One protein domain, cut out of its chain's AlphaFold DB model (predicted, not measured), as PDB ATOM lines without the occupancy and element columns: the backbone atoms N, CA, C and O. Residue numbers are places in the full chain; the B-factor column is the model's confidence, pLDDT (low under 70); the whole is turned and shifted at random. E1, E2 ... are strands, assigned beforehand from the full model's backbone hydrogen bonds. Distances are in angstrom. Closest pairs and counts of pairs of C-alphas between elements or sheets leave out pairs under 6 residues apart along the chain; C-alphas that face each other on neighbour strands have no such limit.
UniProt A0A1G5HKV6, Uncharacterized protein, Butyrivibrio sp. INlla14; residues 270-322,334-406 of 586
ATOM      1  N   SER A 270       1.983  -2.354   9.375       80.00
ATOM      2  CA  SER A 270       1.256  -3.368   8.604       80.00
ATOM      3  C   SER A 270       1.645  -3.257   7.130       80.00
ATOM      4  O   SER A 270       2.234  -2.254   6.724       80.00
ATOM      5  N   PHE A 271       1.340  -4.272   6.327       80.94
ATOM      6  CA  PHE A 271       1.740  -4.305   4.920       80.94
ATOM      7  C   PHE A 271       0.518  -4.287   3.995       80.94
ATOM      8  O   PHE A 271      -0.539  -4.810   4.343       80.94
ATOM      9  N   ASN A 272       0.661  -3.699   2.805       79.94
ATOM     10  CA  ASN A 272      -0.274  -3.867   1.688       79.94
ATOM     11  C   ASN A 272       0.462  -4.501   0.503       79.94
ATOM     12  O   ASN A 272       1.649  -4.242   0.312       79.94
ATOM     13  N   ILE A 273      -0.228  -5.300  -0.308       81.50
ATOM     14  CA  ILE A 273       0.318  -5.859  -1.545       81.50
ATOM     15  C   ILE A 273      -0.771  -5.894  -2.615       81.50
ATOM     16  O   ILE A 273      -1.911  -6.270  -2.347       81.50
ATOM     17  N   TYR A 274      -0.435  -5.452  -3.822       80.00
ATOM     18  CA  TYR A 274      -1.355  -5.423  -4.960       80.00
ATOM     19  C   TYR A 274      -0.584  -5.502  -6.279       80.00
ATOM     20  O   TYR A 274       0.588  -5.130  -6.342       80.00
ATOM     21  N   THR A 275      -1.221  -6.001  -7.337       82.00
ATOM     22  CA  THR A 275      -0.612  -6.056  -8.672       82.00
ATOM     23  C   THR A 275      -0.699  -4.701  -9.373       82.00
ATOM     24  O   THR A 275      -1.647  -3.939  -9.189       82.00
ATOM     25  N   LYS A 276       0.321  -4.370 -10.166       80.56
ATOM     26  CA  LYS A 276       0.457  -3.089 -10.873       80.56
ATOM     27  C   LYS A 276       1.218  -3.361 -12.158       80.56
ATOM     28  O   LYS A 276       2.337  -3.862 -12.108       80.56
ATOM     29  N   ASN A 277       0.622  -3.056 -13.309       80.38
ATOM     30  CA  ASN A 277       1.360  -3.125 -14.562       80.38
ATOM     31  C   ASN A 277       2.313  -1.930 -14.671       80.38
ATOM     32  O   ASN A 277       1.866  -0.784 -14.640       80.38
ATOM     33  N   PHE A 278       3.604  -2.210 -14.834       75.94
ATOM     34  CA  PHE A 278       4.630  -1.189 -15.072       75.94
ATOM     35  C   PHE A 278       5.010  -1.030 -16.549       75.94
ATOM     36  O   PHE A 278       5.775  -0.124 -16.875       75.94
ATOM     37  N   ALA A 279       4.499  -1.883 -17.445       70.38
ATOM     38  CA  ALA A 279       4.679  -1.691 -18.880       70.38
ATOM     39  C   ALA A 279       3.941  -0.427 -19.352       70.38
ATOM     40  O   ALA A 279       2.840  -0.125 -18.881       70.38
ATOM     41  N   GLU A 280       4.532   0.303 -20.302       69.75
ATOM     42  CA  GLU A 280       3.844   1.420 -20.952       69.75
ATOM     43  C   GLU A 280       2.576   0.916 -21.674       69.75
ATOM     44  O   GLU A 280       2.582  -0.200 -22.202       69.75
ATOM     45  N   PRO A 281       1.479   1.696 -21.720       68.12
ATOM     46  CA  PRO A 281       0.290   1.310 -22.473       68.12
ATOM     47  C   PRO A 281       0.615   1.106 -23.957       68.12
ATOM     48  O   PRO A 281       1.104   2.025 -24.616       68.12
ATOM     49  N   PHE A 282       0.298  -0.074 -24.488       73.88
ATOM     50  CA  PHE A 282       0.506  -0.426 -25.892       73.88
ATOM     51  C   PHE A 282      -0.820  -0.721 -26.609       73.88
ATOM     52  O   PHE A 282      -1.828  -1.100 -25.999       73.88
ATOM     53  N   GLU A 283      -0.817  -0.513 -27.926       83.19
ATOM     54  CA  GLU A 283      -1.882  -0.970 -28.821       83.19
ATOM     55  C   GLU A 283      -1.540  -2.354 -29.376       83.19
ATOM     56  O   GLU A 283      -0.371  -2.680 -29.573       83.19
ATOM     57  N   TYR A 284      -2.567  -3.136 -29.708       83.62
ATOM     58  CA  TYR A 284      -2.425  -4.425 -30.378       83.62
ATOM     59  C   TYR A 284      -1.537  -4.346 -31.636       83.62
ATOM     60  O   TYR A 284      -1.812  -3.609 -32.593       83.62
ATOM     61  N   ASP A 285      -0.476  -5.147 -31.641       81.19
ATOM     62  CA  ASP A 285       0.514  -5.281 -32.712       81.19
ATOM     63  C   ASP A 285       0.685  -6.731 -33.204       81.19
ATOM     64  O   ASP A 285       1.441  -6.967 -34.145       81.19
ATOM     65  N   GLY A 286      -0.050  -7.680 -32.614       78.06
ATOM     66  CA  GLY A 286       0.019  -9.105 -32.935       78.06
ATOM     67  C   GLY A 286       1.173  -9.854 -32.262       78.06
ATOM     68  O   GLY A 286       1.320 -11.049 -32.509       78.06
ATOM     69  N   GLN A 287       1.975  -9.191 -31.423       77.81
ATOM     70  CA  GLN A 287       3.081  -9.810 -30.694       77.81
ATOM     71  C   GLN A 287       2.659 -10.216 -29.276       77.81
ATOM     72  O   GLN A 287       1.616  -9.804 -28.764       77.81
ATOM     73  N   GLU A 288       3.464 -11.071 -28.650       77.75
ATOM     74  CA  GLU A 288       3.290 -11.459 -27.255       77.75
ATOM     75  C   GLU A 288       3.975 -10.440 -26.340       77.75
ATOM     76  O   GLU A 288       5.175 -10.189 -26.456       77.75
ATOM     77  N   HIS A 289       3.202  -9.860 -25.421       73.81
ATOM     78  CA  HIS A 289       3.660  -8.871 -24.451       73.81
ATOM     79  C   HIS A 289       3.449  -9.379 -23.034       73.81
ATOM     80  O   HIS A 289       2.437 -10.008 -22.724       73.81
ATOM     81  N   ILE A 290       4.384  -9.057 -22.144       77.88
ATOM     82  CA  ILE A 290       4.321  -9.467 -20.743       77.88
ATOM     83  C   ILE A 290       3.978  -8.246 -19.899       77.88
ATOM     84  O   ILE A 290       4.783  -7.328 -19.741       77.88
ATOM     85  N   ILE A 291       2.756  -8.248 -19.371       76.94
ATOM     86  CA  ILE A 291       2.245  -7.215 -18.471       76.94
ATOM     87  C   ILE A 291       2.348  -7.689 -17.028       76.94
ATOM     88  O   ILE A 291       2.172  -8.873 -16.736       76.94
ATOM     89  N   GLY A 292       2.594  -6.758 -16.110       80.06
ATOM     90  CA  GLY A 292       2.577  -7.066 -14.687       80.06
ATOM     91  C   GLY A 292       3.596  -6.323 -13.842       80.06
ATOM     92  O   GLY A 292       4.133  -5.277 -14.218       80.06
ATOM     93  N   GLY A 293       3.816  -6.922 -12.680       80.25
ATOM     94  CA  GLY A 293       4.459  -6.368 -11.510       80.25
ATOM     95  C   GLY A 293       3.496  -6.273 -10.331       80.25
ATOM     96  O   GLY A 293       2.285  -6.500 -10.438       80.25
ATOM     97  N   TYR A 294       4.058  -5.952  -9.177       82.38
ATOM     98  CA  TYR A 294       3.329  -5.770  -7.932       82.38
ATOM     99  C   TYR A 294       4.018  -4.734  -7.051       82.38
ATOM    100  O   TYR A 294       5.172  -4.368  -7.261       82.38
ATOM    101  N   VAL A 295       3.284  -4.250  -6.059       82.88
ATOM    102  CA  VAL A 295       3.748  -3.272  -5.081       82.88
ATOM    103  C   VAL A 295       3.633  -3.876  -3.702       82.88
ATOM    104  O   VAL A 295       2.608  -4.478  -3.403       82.88
ATOM    105  N   ILE A 296       4.641  -3.664  -2.859       83.25
ATOM    106  CA  ILE A 296       4.521  -3.833  -1.409       83.25
ATOM    107  C   ILE A 296       4.533  -2.439  -0.780       83.25
ATOM    108  O   ILE A 296       5.503  -1.696  -0.926       83.25
ATOM    109  N   GLU A 297       3.468  -2.075  -0.074       82.69
ATOM    110  CA  GLU A 297       3.424  -0.872   0.759       82.69
ATOM    111  C   GLU A 297       3.690  -1.253   2.214       82.69
ATOM    112  O   GLU A 297       3.152  -2.238   2.719       82.69
ATOM    113  N   VAL A 298       4.475  -0.437   2.913       82.44
ATOM    114  CA  VAL A 298       4.566  -0.465   4.374       82.44
ATOM    115  C   VAL A 298       3.726   0.681   4.909       82.44
ATOM    116  O   VAL A 298       3.931   1.840   4.537       82.44
ATOM    117  N   LEU A 299       2.775   0.346   5.773       79.81
ATOM    118  CA  LEU A 299       1.807   1.257   6.362       79.81
ATOM    119  C   LEU A 299       2.044   1.379   7.866       79.81
ATOM    120  O   LEU A 299       2.304   0.382   8.542       79.81
ATOM    121  N   ASP A 300       1.877   2.579   8.404       80.69
ATOM    122  CA  ASP A 300       1.765   2.787   9.846       80.69
ATOM    123  C   ASP A 300       0.505   2.082  10.380       80.69
ATOM    124  O   ASP A 300      -0.579   2.197   9.802       80.69
ATOM    125  N   LYS A 301       0.639   1.306  11.459       80.00
ATOM    126  CA  LYS A 301      -0.421   0.405  11.937       80.00
ATOM    127  C   LYS A 301      -1.549   1.113  12.683       80.00
ATOM    128  O   LYS A 301      -2.663   0.590  12.710       80.00
ATOM    129  N   GLU A 302      -1.283   2.271  13.288       80.44
ATOM    130  CA  GLU A 302      -2.298   3.041  14.019       80.44
ATOM    131  C   GLU A 302      -3.080   3.978  13.090       80.44
ATOM    132  O   GLU A 302      -4.296   4.124  13.224       80.44
ATOM    133  N   THR A 303      -2.390   4.602  12.133       78.06
ATOM    134  CA  THR A 303      -2.939   5.651  11.258       78.06
ATOM    135  C   THR A 303      -3.311   5.157   9.858       78.06
ATOM    136  O   THR A 303      -4.175   5.752   9.208       78.06
ATOM    137  N   GLY A 304      -2.695   4.071   9.377       75.31
ATOM    138  CA  GLY A 304      -2.839   3.592   8.000       75.31
ATOM    139  C   GLY A 304      -2.179   4.500   6.953       75.31
ATOM    140  O   GLY A 304      -2.574   4.469   5.782       75.31
ATOM    141  N   GLU A 305      -1.231   5.353   7.356       76.62
ATOM    142  CA  GLU A 305      -0.454   6.189   6.436       76.62
ATOM    143  C   GLU A 305       0.645   5.385   5.728       76.62
ATOM    144  O   GLU A 305       1.270   4.503   6.314       76.62
ATOM    145  N   LEU A 306       0.886   5.700   4.450       77.19
ATOM    146  CA  LEU A 306       1.946   5.087   3.651       77.19
ATOM    147  C   LEU A 306       3.315   5.584   4.128       77.19
ATOM    148  O   LEU A 306       3.637   6.761   3.967       77.19
ATOM    149  N   LEU A 307       4.126   4.673   4.666       73.44
ATOM    150  CA  LEU A 307       5.490   4.951   5.115       73.44
ATOM    151  C   LEU A 307       6.518   4.720   4.003       73.44
ATOM    152  O   LEU A 307       7.466   5.493   3.873       73.44
ATOM    153  N   GLN A 308       6.347   3.660   3.207       76.06
ATOM    154  CA  GLN A 308       7.260   3.305   2.117       76.06
ATOM    155  C   GLN A 308       6.553   2.452   1.058       76.06
ATOM    156  O   GLN A 308       5.849   1.507   1.397       76.06
ATOM    157  N   GLU A 309       6.802   2.743  -0.218       79.19
ATOM    158  CA  GLU A 309       6.398   1.909  -1.359       79.19
ATOM    159  C   GLU A 309       7.609   1.120  -1.895       79.19
ATOM    160  O   GLU A 309       8.736   1.634  -1.935       79.19
ATOM    161  N   PHE A 310       7.386  -0.128  -2.302       79.81
ATOM    162  CA  PHE A 310       8.343  -0.984  -2.994       79.81
ATOM    163  C   PHE A 310       7.695  -1.518  -4.277       79.81
ATOM    164  O   PHE A 310       6.894  -2.449  -4.227       79.81
ATOM    165  N   ASP A 311       8.055  -0.937  -5.418       80.44
ATOM    166  CA  ASP A 311       7.646  -1.415  -6.740       80.44
ATOM    167  C   ASP A 311       8.483  -2.634  -7.175       80.44
ATOM    168  O   ASP A 311       9.712  -2.629  -7.040       80.44
ATOM    169  N   TYR A 312       7.843  -3.643  -7.769       77.12
ATOM    170  CA  TYR A 312       8.475  -4.827  -8.357       77.12
ATOM    171  C   TYR A 312       7.936  -5.079  -9.765       77.12
ATOM    172  O   TYR A 312       6.730  -5.044  -9.994       77.12
ATOM    173  N   GLY A 313       8.832  -5.356 -10.712       72.38
ATOM    174  CA  GLY A 313       8.470  -5.720 -12.078       72.38
ATOM    175  C   GLY A 313       7.822  -7.109 -12.184       72.38
ATOM    176  O   GLY A 313       7.706  -7.819 -11.180       72.38
ATOM    177  N   PRO A 314       7.420  -7.520 -13.404       67.75
ATOM    178  CA  PRO A 314       6.699  -8.772 -13.668       67.75
ATOM    179  C   PRO A 314       7.292 -10.010 -12.978       67.75
ATOM    180  O   PRO A 314       6.551 -10.845 -12.461       67.75
ATOM    181  N   TYR A 315       8.623 -10.087 -12.895       68.88
ATOM    182  CA  TYR A 315       9.377 -11.219 -12.345       68.88
ATOM    183  C   TYR A 315       9.959 -10.964 -10.941       68.88
ATOM    184  O   TYR A 315      10.963 -11.565 -10.573       68.88
ATOM    185  N   GLY A 316       9.400 -10.019 -10.176       58.66
ATOM    186  CA  GLY A 316       9.871  -9.711  -8.815       58.66
ATOM    187  C   GLY A 316      11.152  -8.888  -8.731       58.66
ATOM    188  O   GLY A 316      11.695  -8.676  -7.648       58.66
ATOM    189  N   ASN A 317      11.645  -8.368  -9.852       61.81
ATOM    190  CA  ASN A 317      12.783  -7.461  -9.870       61.81
ATOM    191  C   ASN A 317      12.384  -6.091  -9.290       61.81
ATOM    192  O   ASN A 317      11.527  -5.403  -9.844       61.81
ATOM    193  N   ARG A 318      13.005  -5.663  -8.184       62.47
ATOM    194  CA  ARG A 318      12.683  -4.374  -7.546       62.47
ATOM    195  C   ARG A 318      12.976  -3.193  -8.480       62.47
ATOM    196  O   ARG A 318      14.082  -3.061  -9.004       62.47
ATOM    197  N   LEU A 319      12.003  -2.303  -8.637       49.34
ATOM    198  CA  LEU A 319      12.111  -1.071  -9.411       49.34
ATOM    199  C   LEU A 319      12.531   0.098  -8.492       49.34
ATOM    200  O   LEU A 319      12.275   0.104  -7.289       49.34
ATOM    201  N   GLY A 320      13.222   1.101  -9.044       42.22
ATOM    202  CA  GLY A 320      13.498   2.371  -8.349       42.22
ATOM    203  C   GLY A 320      14.733   2.453  -7.429       42.22
ATOM    204  O   GLY A 320      15.106   3.561  -7.048       42.22
ATOM    205  N   MET A 321      15.438   1.357  -7.115       32.28
ATOM    206  CA  MET A 321      16.754   1.408  -6.442       32.28
ATOM    207  C   MET A 321      17.784   0.484  -7.100       32.28
ATOM    208  O   MET A 321      17.467  -0.620  -7.527       32.28
ATOM    209  N   ARG A 322      19.052   0.924  -7.133       26.61
ATOM    210  CA  ARG A 322      20.190   0.058  -7.483       26.61
ATOM    211  C   ARG A 322      20.308  -1.070  -6.455       26.61
ATOM    212  O   ARG A 322      20.329  -0.802  -5.257       26.61
ATOM    213  N   SER A 334       9.973 -20.083  -2.255       50.00
ATOM    214  CA  SER A 334       9.884 -19.027  -3.267       50.00
ATOM    215  C   SER A 334       9.340 -17.736  -2.661       50.00
ATOM    216  O   SER A 334       8.483 -17.782  -1.772       50.00
ATOM    217  N   GLY A 335       9.843 -16.589  -3.115       56.81
ATOM    218  CA  GLY A 335       9.397 -15.306  -2.593       56.81
ATOM    219  C   GLY A 335      10.402 -14.165  -2.707       56.81
ATOM    220  O   GLY A 335      11.578 -14.374  -3.000       56.81
ATOM    221  N   THR A 336       9.926 -12.964  -2.396       70.31
ATOM    222  CA  THR A 336      10.663 -11.704  -2.496       70.31
ATOM    223  C   THR A 336      11.085 -11.186  -1.132       70.31
ATOM    224  O   THR A 336      10.314 -11.192  -0.171       70.31
ATOM    225  N   VAL A 337      12.325 -10.707  -1.054       75.50
ATOM    226  CA  VAL A 337      12.936 -10.171   0.166       75.50
ATOM    227  C   VAL A 337      13.036  -8.652   0.072       75.50
ATOM    228  O   VAL A 337      13.473  -8.108  -0.942       75.50
ATOM    229  N   PHE A 338      12.655  -7.959   1.142       74.00
ATOM    230  CA  PHE A 338      12.733  -6.505   1.240       74.00
ATOM    231  C   PHE A 338      13.098  -6.066   2.656       74.00
ATOM    232  O   PHE A 338      12.806  -6.760   3.626       74.00
ATOM    233  N   SER A 339      13.740  -4.907   2.788       78.38
ATOM    234  CA  SER A 339      14.173  -4.388   4.090       78.38
ATOM    235  C   SER A 339      13.547  -3.025   4.363       78.38
ATOM    236  O   SER A 339      13.582  -2.134   3.512       78.38
ATOM    237  N   PHE A 340      13.002  -2.852   5.565       75.94
ATOM    238  CA  PHE A 340      12.390  -1.612   6.041       75.94
ATOM    239  C   PHE A 340      12.747  -1.391   7.516       75.94
ATOM    240  O   PHE A 340      12.864  -2.345   8.277       75.94
ATOM    241  N   ALA A 341      12.972  -0.134   7.914       74.06
ATOM    242  CA  ALA A 341      13.372   0.255   9.275       74.06
ATOM    243  C   ALA A 341      14.594  -0.502   9.864       74.06
ATOM    244  O   ALA A 341      14.790  -0.525  11.075       74.06
ATOM    245  N   GLY A 342      15.445  -1.092   9.014       67.69
ATOM    246  CA  GLY A 342      16.607  -1.891   9.425       67.69
ATOM    247  C   GLY A 342      16.319  -3.377   9.677       67.69
ATOM    248  O   GLY A 342      17.268  -4.120   9.896       67.69
ATOM    249  N   ALA A 343      15.058  -3.811   9.592       71.81
ATOM    250  CA  ALA A 343      14.661  -5.216   9.596       71.81
ATOM    251  C   ALA A 343      14.511  -5.749   8.162       71.81
ATOM    252  O   ALA A 343      14.242  -4.982   7.227       71.81
ATOM    253  N   THR A 344      14.659  -7.063   7.991       74.06
ATOM    254  CA  THR A 344      14.426  -7.757   6.717       74.06
ATOM    255  C   THR A 344      13.169  -8.619   6.790       74.06
ATOM    256  O   THR A 344      12.913  -9.286   7.792       74.06
ATOM    257  N   TYR A 345      12.394  -8.595   5.710       80.62
ATOM    258  CA  TYR A 345      11.127  -9.294   5.543       80.62
ATOM    259  C   TYR A 345      11.148 -10.124   4.259       80.62
ATOM    260  O   TYR A 345      11.781  -9.745   3.269       80.62
ATOM    261  N   LYS A 346      10.415 -11.236   4.254       81.25
ATOM    262  CA  LYS A 346      10.223 -12.118   3.099       81.25
ATOM    263  C   LYS A 346       8.732 -12.305   2.850       81.25
ATOM    264  O   LYS A 346       8.022 -12.694   3.768       81.25
ATOM    265  N   VAL A 347       8.260 -12.071   1.629       82.56
ATOM    266  CA  VAL A 347       6.903 -12.431   1.175       82.56
ATOM    267  C   VAL A 347       6.978 -13.665   0.276       82.56
ATOM    268  O   VAL A 347       7.962 -13.814  -0.436       82.56
ATOM    269  N   ASN A 348       5.976 -14.549   0.261       79.06
ATOM    270  CA  ASN A 348       5.961 -15.720  -0.643       79.06
ATOM    271  C   ASN A 348       5.611 -15.405  -2.108       79.06
ATOM    272  O   ASN A 348       5.594 -16.322  -2.923       79.06
ATOM    273  N   VAL A 349       5.344 -14.150  -2.466       77.75
ATOM    274  CA  VAL A 349       5.215 -13.724  -3.867       77.75
ATOM    275  C   VAL A 349       6.612 -13.607  -4.466       77.75
ATOM    276  O   VAL A 349       7.416 -12.845  -3.934       77.75
ATOM    277  N   ASP A 350       6.901 -14.330  -5.549       72.25
ATOM    278  CA  ASP A 350       8.124 -14.124  -6.339       72.25
ATOM    279  C   ASP A 350       7.870 -13.269  -7.583       72.25
ATOM    280  O   ASP A 350       8.704 -12.453  -7.957       72.25
ATOM    281  N   SER A 351       6.695 -13.382  -8.194       72.19
ATOM    282  CA  SER A 351       6.381 -12.738  -9.463       72.19
ATOM    283  C   SER A 351       4.883 -12.446  -9.575       72.19
ATOM    284  O   SER A 351       4.064 -12.971  -8.818       72.19
ATOM    285  N   ALA A 352       4.510 -11.552 -10.488       79.38
ATOM    286  CA  ALA A 352       3.114 -11.286 -10.812       79.38
ATOM    287  C   ALA A 352       3.033 -10.803 -12.259       79.38
ATOM    288  O   ALA A 352       3.313  -9.638 -12.544       79.38
ATOM    289  N   TYR A 353       2.705 -11.695 -13.189       82.06
ATOM    290  CA  TYR A 353       2.695 -11.370 -14.612       82.06
ATOM    291  C   TYR A 353       1.641 -12.154 -15.382       82.06
ATOM    292  O   TYR A 353       1.170 -13.204 -14.945       82.06
ATOM    293  N   LEU A 354       1.294 -11.637 -16.556       79.75
ATOM    294  CA  LEU A 354       0.472 -12.319 -17.538       79.75
ATOM    295  C   LEU A 354       1.058 -12.088 -18.934       79.75
ATOM    296  O   LEU A 354       1.441 -10.967 -19.269       79.75
ATOM    297  N   SER A 355       1.100 -13.149 -19.739       79.88
ATOM    298  CA  SER A 355       1.424 -13.049 -21.162       79.88
ATOM    299  C   SER A 355       0.151 -12.760 -21.955       79.88
ATOM    300  O   SER A 355      -0.849 -13.464 -21.790       79.88
ATOM    301  N   VAL A 356       0.158 -11.710 -22.775       80.69
ATOM    302  CA  VAL A 356      -1.014 -11.234 -23.519       80.69
ATOM    303  C   VAL A 356      -0.658 -10.921 -24.970       80.69
ATOM    304  O   VAL A 356       0.355 -10.296 -25.263       80.69
ATOM    305  N   THR A 357      -1.523 -11.353 -25.886       80.56
ATOM    306  CA  THR A 357      -1.408 -11.104 -27.333       80.56
ATOM    307  C   THR A 357      -2.611 -10.349 -27.894       80.56
ATOM    308  O   THR A 357      -2.468  -9.606 -28.856       80.56
ATOM    309  N   GLU A 358      -3.805 -10.517 -27.318       84.38
ATOM    310  CA  GLU A 358      -5.032  -9.838 -27.754       84.38
ATOM    311  C   GLU A 358      -5.272  -8.523 -26.970       84.38
ATOM    312  O   GLU A 358      -4.795  -8.368 -25.845       84.38
ATOM    313  N   PRO A 359      -6.034  -7.556 -27.518       84.44
ATOM    314  CA  PRO A 359      -6.552  -6.438 -26.742       84.44
ATOM    315  C   PRO A 359      -7.673  -6.897 -25.803       84.44
ATOM    316  O   PRO A 359      -8.579  -7.636 -26.201       84.44
ATOM    317  N   GLY A 360      -7.647  -6.419 -24.561       84.44
ATOM    318  CA  GLY A 360      -8.531  -6.890 -23.500       84.44
ATOM    319  C   GLY A 360      -8.279  -6.206 -22.159       84.44
ATOM    320  O   GLY A 360      -7.419  -5.337 -22.039       84.44
ATOM    321  N   LEU A 361      -9.049  -6.610 -21.146       82.19
ATOM    322  CA  LEU A 361      -8.934  -6.121 -19.773       82.19
ATOM    323  C   LEU A 361      -8.562  -7.291 -18.853       82.19
ATOM    324  O   LEU A 361      -9.373  -8.190 -18.625       82.19
ATOM    325  N   TYR A 362      -7.339  -7.267 -18.336       82.62
ATOM    326  CA  TYR A 362      -6.666  -8.400 -17.703       82.62
ATOM    327  C   TYR A 362      -6.461  -8.188 -16.206       82.62
ATOM    328  O   TYR A 362      -6.017  -7.118 -15.804       82.62
ATOM    329  N   SER A 363      -6.707  -9.214 -15.392       81.94
ATOM    330  CA  SER A 363      -6.235  -9.261 -14.001       81.94
ATOM    331  C   SER A 363      -4.929 -10.048 -13.942       81.94
ATOM    332  O   SER A 363      -4.826 -11.121 -14.531       81.94
ATOM    333  N   ILE A 364      -3.931  -9.491 -13.258       82.25
ATOM    334  CA  ILE A 364      -2.599 -10.087 -13.118       82.25
ATOM    335  C   ILE A 364      -2.615 -11.024 -11.896       82.25
ATOM    336  O   ILE A 364      -3.017 -10.567 -10.822       82.25
ATOM    337  N   PRO A 365      -2.200 -12.298 -12.026       82.38
ATOM    338  CA  PRO A 365      -2.100 -13.224 -10.900       82.38
ATOM    339  C   PRO A 365      -0.858 -12.939 -10.045       82.38
ATOM    340  O   PRO A 365       0.158 -12.463 -10.549       82.38
ATOM    341  N   PHE A 366      -0.916 -13.299  -8.763       81.69
ATOM    342  CA  PHE A 366       0.273 -13.447  -7.922       81.69
ATOM    343  C   PHE A 366       0.838 -14.858  -8.060       81.69
ATOM    344  O   PHE A 366       0.080 -15.826  -8.059       81.69
ATOM    345  N   LEU A 367       2.160 -14.981  -8.141       76.56
ATOM    346  CA  LEU A 367       2.854 -16.244  -8.362       76.56
ATOM    347  C   LEU A 367       3.841 -16.548  -7.223       76.56
ATOM    348  O   LEU A 367       4.462 -15.655  -6.641       76.56
ATOM    349  N   SER A 368       3.970 -17.838  -6.913       77.19
ATOM    350  CA  SER A 368       4.967 -18.403  -6.004       77.19
ATOM    351  C   SER A 368       5.429 -19.760  -6.527       77.19
ATOM    352  O   SER A 368       4.616 -20.654  -6.767       77.19
ATOM    353  N   GLY A 369       6.730 -19.918  -6.756       69.00
ATOM    354  CA  GLY A 369       7.309 -21.077  -7.431       69.00
ATOM    355  C   GLY A 369       6.795 -21.219  -8.865       69.00
ATOM    356  O   GLY A 369       6.609 -22.338  -9.338       69.00
ATOM    357  N   GLY A 370       6.456 -20.098  -9.517       63.84
ATOM    358  CA  GLY A 370       5.778 -20.074 -10.820       63.84
ATOM    359  C   GLY A 370       4.316 -20.553 -10.808       63.84
ATOM    360  O   GLY A 370       3.718 -20.697 -11.873       63.84
ATOM    361  N   LYS A 371       3.719 -20.808  -9.635       76.31
ATOM    362  CA  LYS A 371       2.313 -21.208  -9.489       76.31
ATOM    363  C   LYS A 371       1.469 -20.052  -8.954       76.31
ATOM    364  O   LYS A 371       1.863 -19.402  -7.993       76.31
ATOM    365  N   GLU A 372       0.277 -19.862  -9.516       82.38
ATOM    366  CA  GLU A 372      -0.713 -18.915  -8.994       82.38
ATOM    367  C   GLU A 372      -1.106 -19.215  -7.537       82.38
ATOM    368  O   GLU A 372      -1.402 -20.362  -7.175       82.38
ATOM    369  N   ILE A 373      -1.101 -18.163  -6.714       80.00
ATOM    370  CA  ILE A 373      -1.525 -18.166  -5.311       80.00
ATOM    371  C   ILE A 373      -2.635 -17.137  -5.085       80.00
ATOM    372  O   ILE A 373      -2.660 -16.079  -5.715       80.00
ATOM    373  N   SER A 374      -3.568 -17.445  -4.181       80.12
ATOM    374  CA  SER A 374      -4.643 -16.512  -3.834       80.12
ATOM    375  C   SER A 374      -4.150 -15.420  -2.877       80.12
ATOM    376  O   SER A 374      -3.122 -15.573  -2.218       80.12
ATOM    377  N   LEU A 375      -4.909 -14.326  -2.754       75.69
ATOM    378  CA  LEU A 375      -4.611 -13.242  -1.805       75.69
ATOM    379  C   LEU A 375      -4.552 -13.736  -0.346       75.69
ATOM    380  O   LEU A 375      -3.733 -13.252   0.435       75.69
ATOM    381  N   ASP A 376      -5.372 -14.733   0.002       76.88
ATOM    382  CA  ASP A 376      -5.419 -15.347   1.336       76.88
ATOM    383  C   ASP A 376      -4.187 -16.232   1.624       76.88
ATOM    384  O   ASP A 376      -3.834 -16.464   2.784       76.88
ATOM    385  N   ASP A 377      -3.500 -16.705   0.576       79.88
ATOM    386  CA  ASP A 377      -2.270 -17.497   0.678       79.88
ATOM    387  C   ASP A 377      -1.006 -16.629   0.811       79.88
ATOM    388  O   ASP A 377       0.072 -17.165   1.094       79.88
ATOM    389  N   ILE A 378      -1.104 -15.304   0.629       82.31
ATOM    390  CA  ILE A 378       0.040 -14.396   0.770       82.31
ATOM    391  C   ILE A 378       0.414 -14.251   2.249       82.31
ATOM    392  O   ILE A 378      -0.424 -13.960   3.110       82.31
ATOM    393  N   ARG A 379       1.703 -14.446   2.539       80.81
ATOM    394  CA  ARG A 379       2.296 -14.407   3.879       80.81
ATOM    395  C   ARG A 379       3.606 -13.641   3.878       80.81
ATOM    396  O   ARG A 379       4.386 -13.760   2.933       80.81
ATOM    397  N   ILE A 380       3.850 -12.904   4.960       83.19
ATOM    398  CA  ILE A 380       5.099 -12.176   5.202       83.19
ATOM    399  C   ILE A 380       5.750 -12.693   6.483       83.19
ATOM    400  O   ILE A 380       5.114 -12.722   7.536       83.19
ATOM    401  N   TRP A 381       7.024 -13.061   6.396       81.94
ATOM    402  CA  TRP A 381       7.876 -13.458   7.517       81.94
ATOM    403  C   TRP A 381       8.970 -12.416   7.773       81.94
ATOM    404  O   TRP A 381       9.338 -11.674   6.862       81.94
ATOM    405  N   ASP A 382       9.500 -12.376   8.994       79.00
ATOM    406  CA  ASP A 382      10.735 -11.650   9.316       79.00
ATOM    407  C   ASP A 382      11.996 -12.497   9.052       79.00
ATOM    408  O   ASP A 382      11.926 -13.656   8.633       79.00
ATOM    409  N   GLU A 383      13.167 -11.913   9.311       74.31
ATOM    410  CA  GLU A 383      14.478 -12.567   9.202       74.31
ATOM    411  C   GLU A 383      14.667 -13.800  10.102       74.31
ATOM    412  O   GLU A 383      15.548 -14.608   9.828       74.31
ATOM    413  N   SER A 384      13.842 -13.979  11.142       72.81
ATOM    414  CA  SER A 384      13.856 -15.166  12.010       72.81
ATOM    415  C   SER A 384      12.928 -16.286  11.519       72.81
ATOM    416  O   SER A 384      12.801 -17.324  12.168       72.81
ATOM    417  N   GLY A 385      12.242 -16.078  10.389       71.75
ATOM    418  CA  GLY A 385      11.226 -16.994   9.872       71.75
ATOM    419  C   GLY A 385       9.900 -16.939  10.637       71.75
ATOM    420  O   GLY A 385       9.019 -17.769  10.399       71.75
ATOM    421  N   LYS A 386       9.713 -15.963  11.535       81.62
ATOM    422  CA  LYS A 386       8.448 -15.752  12.241       81.62
ATOM    423  C   LYS A 386       7.447 -15.094  11.300       81.62
ATOM    424  O   LYS A 386       7.752 -14.113  10.629       81.62
ATOM    425  N   LEU A 387       6.230 -15.631  11.263       81.56
ATOM    426  CA  LEU A 387       5.128 -15.069  10.484       81.56
ATOM    427  C   LEU A 387       4.681 -13.732  11.098       81.56
ATOM    428  O   LEU A 387       4.274 -13.690  12.259       81.56
ATOM    429  N   ILE A 388       4.765 -12.658  10.314       80.31
ATOM    430  CA  ILE A 388       4.410 -11.289  10.712       80.31
ATOM    431  C   ILE A 388       3.000 -10.923  10.251       80.31
ATOM    432  O   ILE A 388       2.255 -10.321  11.022       80.31
ATOM    433  N   ASP A 389       2.630 -11.283   9.018       72.38
ATOM    434  CA  ASP A 389       1.350 -10.882   8.420       72.38
ATOM    435  C   ASP A 389       0.814 -11.920   7.411       72.38
ATOM    436  O   ASP A 389       1.571 -12.728   6.857       72.38
ATOM    437  N   THR A 390      -0.502 -11.908   7.182       62.84
ATOM    438  CA  THR A 390      -1.241 -12.861   6.328       62.84
ATOM    439  C   THR A 390      -2.473 -12.225   5.694       62.84
ATOM    440  O   THR A 390      -3.216 -11.534   6.391       62.84
ATOM    441  N   GLY A 391      -2.788 -12.573   4.442       56.59
ATOM    442  CA  GLY A 391      -4.080 -12.227   3.830       56.59
ATOM    443  C   GLY A 391      -4.181 -10.751   3.452       56.59
ATOM    444  O   GLY A 391      -5.095 -10.031   3.862       56.59
ATOM    445  N   ILE A 392      -3.191 -10.279   2.697       56.41
ATOM    446  CA  ILE A 392      -3.035  -8.865   2.393       56.41
ATOM    447  C   ILE A 392      -3.724  -8.536   1.064       56.41
ATOM    448  O   ILE A 392      -3.174  -8.725  -0.016       56.41
ATOM    449  N   SER A 393      -4.921  -7.965   1.160       49.25
ATOM    450  CA  SER A 393      -5.430  -7.034   0.156       49.25
ATOM    451  C   SER A 393      -6.379  -6.045   0.815       49.25
ATOM    452  O   SER A 393      -7.509  -6.373   1.186       49.25
ATOM    453  N   LYS A 394      -5.921  -4.800   0.961       50.62
ATOM    454  CA  LYS A 394      -6.802  -3.661   1.221       50.62
ATOM    455  C   LYS A 394      -6.638  -2.652   0.098       50.62
ATOM    456  O   LYS A 394      -5.982  -1.630   0.265       50.62
ATOM    457  N   ASN A 395      -7.284  -2.991  -1.020       51.03
ATOM    458  CA  ASN A 395      -7.889  -2.086  -2.001       51.03
ATOM    459  C   ASN A 395      -7.105  -0.763  -2.185       51.03
ATOM    460  O   ASN A 395      -7.366   0.205  -1.459       51.03
ATOM    461  N   PRO A 396      -6.103  -0.731  -3.082       48.53
ATOM    462  CA  PRO A 396      -5.091   0.318  -3.094       48.53
ATOM    463  C   PRO A 396      -5.692   1.705  -3.330       48.53
ATOM    464  O   PRO A 396      -6.565   1.901  -4.179       48.53
ATOM    465  N   LYS A 397      -5.148   2.717  -2.642       42.28
ATOM    466  CA  LYS A 397      -5.415   4.138  -2.928       42.28
ATOM    467  C   LYS A 397      -4.741   4.560  -4.249       42.28
ATOM    468  O   LYS A 397      -3.875   5.428  -4.249       42.28
ATOM    469  N   GLY A 398      -5.154   3.977  -5.378       45.72
ATOM    470  CA  GLY A 398      -4.714   4.374  -6.723       45.72
ATOM    471  C   GLY A 398      -4.216   3.258  -7.650       45.72
ATOM    472  O   GLY A 398      -3.861   3.566  -8.783       45.72
ATOM    473  N   GLY A 399      -4.199   1.996  -7.213       46.81
ATOM    474  CA  GLY A 399      -3.962   0.844  -8.093       46.81
ATOM    475  C   GLY A 399      -5.258   0.361  -8.754       46.81
ATOM    476  O   GLY A 399      -6.337   0.530  -8.190       46.81
ATOM    477  N   SER A 400      -5.166  -0.243  -9.940       49.62
ATOM    478  CA  SER A 400      -6.293  -0.924 -10.585       49.62
ATOM    479  C   SER A 400      -6.068  -2.435 -10.598       49.62
ATOM    480  O   SER A 400      -5.072  -2.899 -11.142       49.62
ATOM    481  N   ASP A 401      -7.049  -3.211 -10.126       60.78
ATOM    482  CA  ASP A 401      -7.056  -4.693 -10.169       60.78
ATOM    483  C   ASP A 401      -7.011  -5.279 -11.600       60.78
ATOM    484  O   ASP A 401      -7.089  -6.497 -11.810       60.78
ATOM    485  N   LYS A 402      -7.000  -4.395 -12.605       71.31
ATOM    486  CA  LYS A 402      -7.060  -4.701 -14.027       71.31
ATOM    487  C   LYS A 402      -6.157  -3.779 -14.841       71.31
ATOM    488  O   LYS A 402      -6.022  -2.596 -14.533       71.31
ATOM    489  N   THR A 403      -5.593  -4.338 -15.905       76.44
ATOM    490  CA  THR A 403      -4.741  -3.683 -16.905       76.44
ATOM    491  C   THR A 403      -5.403  -3.795 -18.275       76.44
ATOM    492  O   THR A 403      -5.866  -4.875 -18.641       76.44
ATOM    493  N   GLU A 404      -5.470  -2.699 -19.029       80.56
ATOM    494  CA  GLU A 404      -6.090  -2.658 -20.359       80.56
ATOM    495  C   GLU A 404      -5.032  -2.667 -21.473       80.56
ATOM    496  O   GLU A 404      -4.098  -1.868 -21.451       80.56
ATOM    497  N   VAL A 405      -5.215  -3.542 -22.463       80.00
ATOM    498  CA  VAL A 405      -4.470  -3.547 -23.732       80.00
ATOM    499  C   VAL A 405      -5.387  -2.995 -24.819       80.00
ATOM    500  O   VAL A 405      -6.471  -3.531 -25.062       80.00
ATOM    501  N   SER A 406      -4.965  -1.911 -25.472       84.88
ATOM    502  CA  SER A 406      -5.824  -1.162 -26.393       84.88
ATOM    503  C   SER A 406      -5.920  -1.799 -27.779       84.88
ATOM    504  O   SER A 406      -4.954  -2.333 -28.322       84.88
TER     505      SER A 406
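This is residues 270 to 322 and 334 to 406 of the 586 residues of an uncharacterized protein of Butyrivibrio sp. INlla14 (UniProt A0A1G5HKV6). An elongated body of strands has two halves: at one end the sheets E1-E3-E4 and E5-E6-E11-E12 curve round as the two sides of a loose, incompletely closed barrel, and at the other end the two strand pairs E2-E7 and E8-E13 make a smaller second half. E2 runs on into E3 and joins the halves, the small hairpin of E9 and E10 sits at the side between them, and residues 320 to 322 stick out before a cut. The printed part has 126 residues with no named helix and 13 strands, E1 to E13 in order; it is all strand by class, though only 58 residues are in named elements, and the five sheets are antiparallel. The whole is compact, with a radius of gyration of the C-alphas of 15.0 A, and spans 47 by 31 by 30 A.

E1, residues 270 to 275, is the antiparallel neighbour of E3, residues 294 to 300, with N 272 and O 297 2.9 A apart, within hydrogen-bond range. E2, residues 289 to 292, runs on into E3 at 12 degrees across one residue. E4, residues 306 to 312, forms a hairpin with E3, with N 296 and O 310 at 2.9 A. E5, residues 336 to 340, is near E4, with 6 pairs of C-alphas within 10 A, and forms a hairpin with E6, residues 343 to 347, where N 338 and O 345 are 2.9 A apart. E7, residues 353 to 356, is antiparallel to E2, with N 291 and O 354 at 3.0 A. E8, residues 360 to 362, is antiparallel to E13, residues 403 to 405, with N 362 and O 403 at 2.8 A. The closest C-alphas of E2 and E13, those of Ile 291 and Thr 403, are 8.0 A apart. E9, residues 366 to 368, and E10, residues 371 to 373, form a hairpin, with N 368 and O 371 at 2.8 A. E11, residues 379 to 382, is antiparallel to E6, with N 346 and O 381 at 2.9 A, and forms a hairpin with E12, residues 387 to 390, with N 380 and O 389 at 3.0 A. The closest C-alphas of E1 and E12, those of Phe 271 and Asp 389, are 7.5 A apart.

E1 begins at C-alpha 270 (1.256, -3.368, 8.604) and is 17.6 A long. E3 measures 19.8 A and E4 16.9 A. E13 ends at C-alpha 405 (-4.470, -3.547, -23.732).

The C-alphas of Gly 286 and Glu 302 are the two farthest apart, 48.6 A. Residues 323 to 333 are not printed, with 22.1 A between C-alphas 322 and 334. The links E1 to E2 and E12 to E13 are long. Mean pLDDT of the printed part is 73.5; 28 residues are under 70, among them 314 to 322 and 390 to 401.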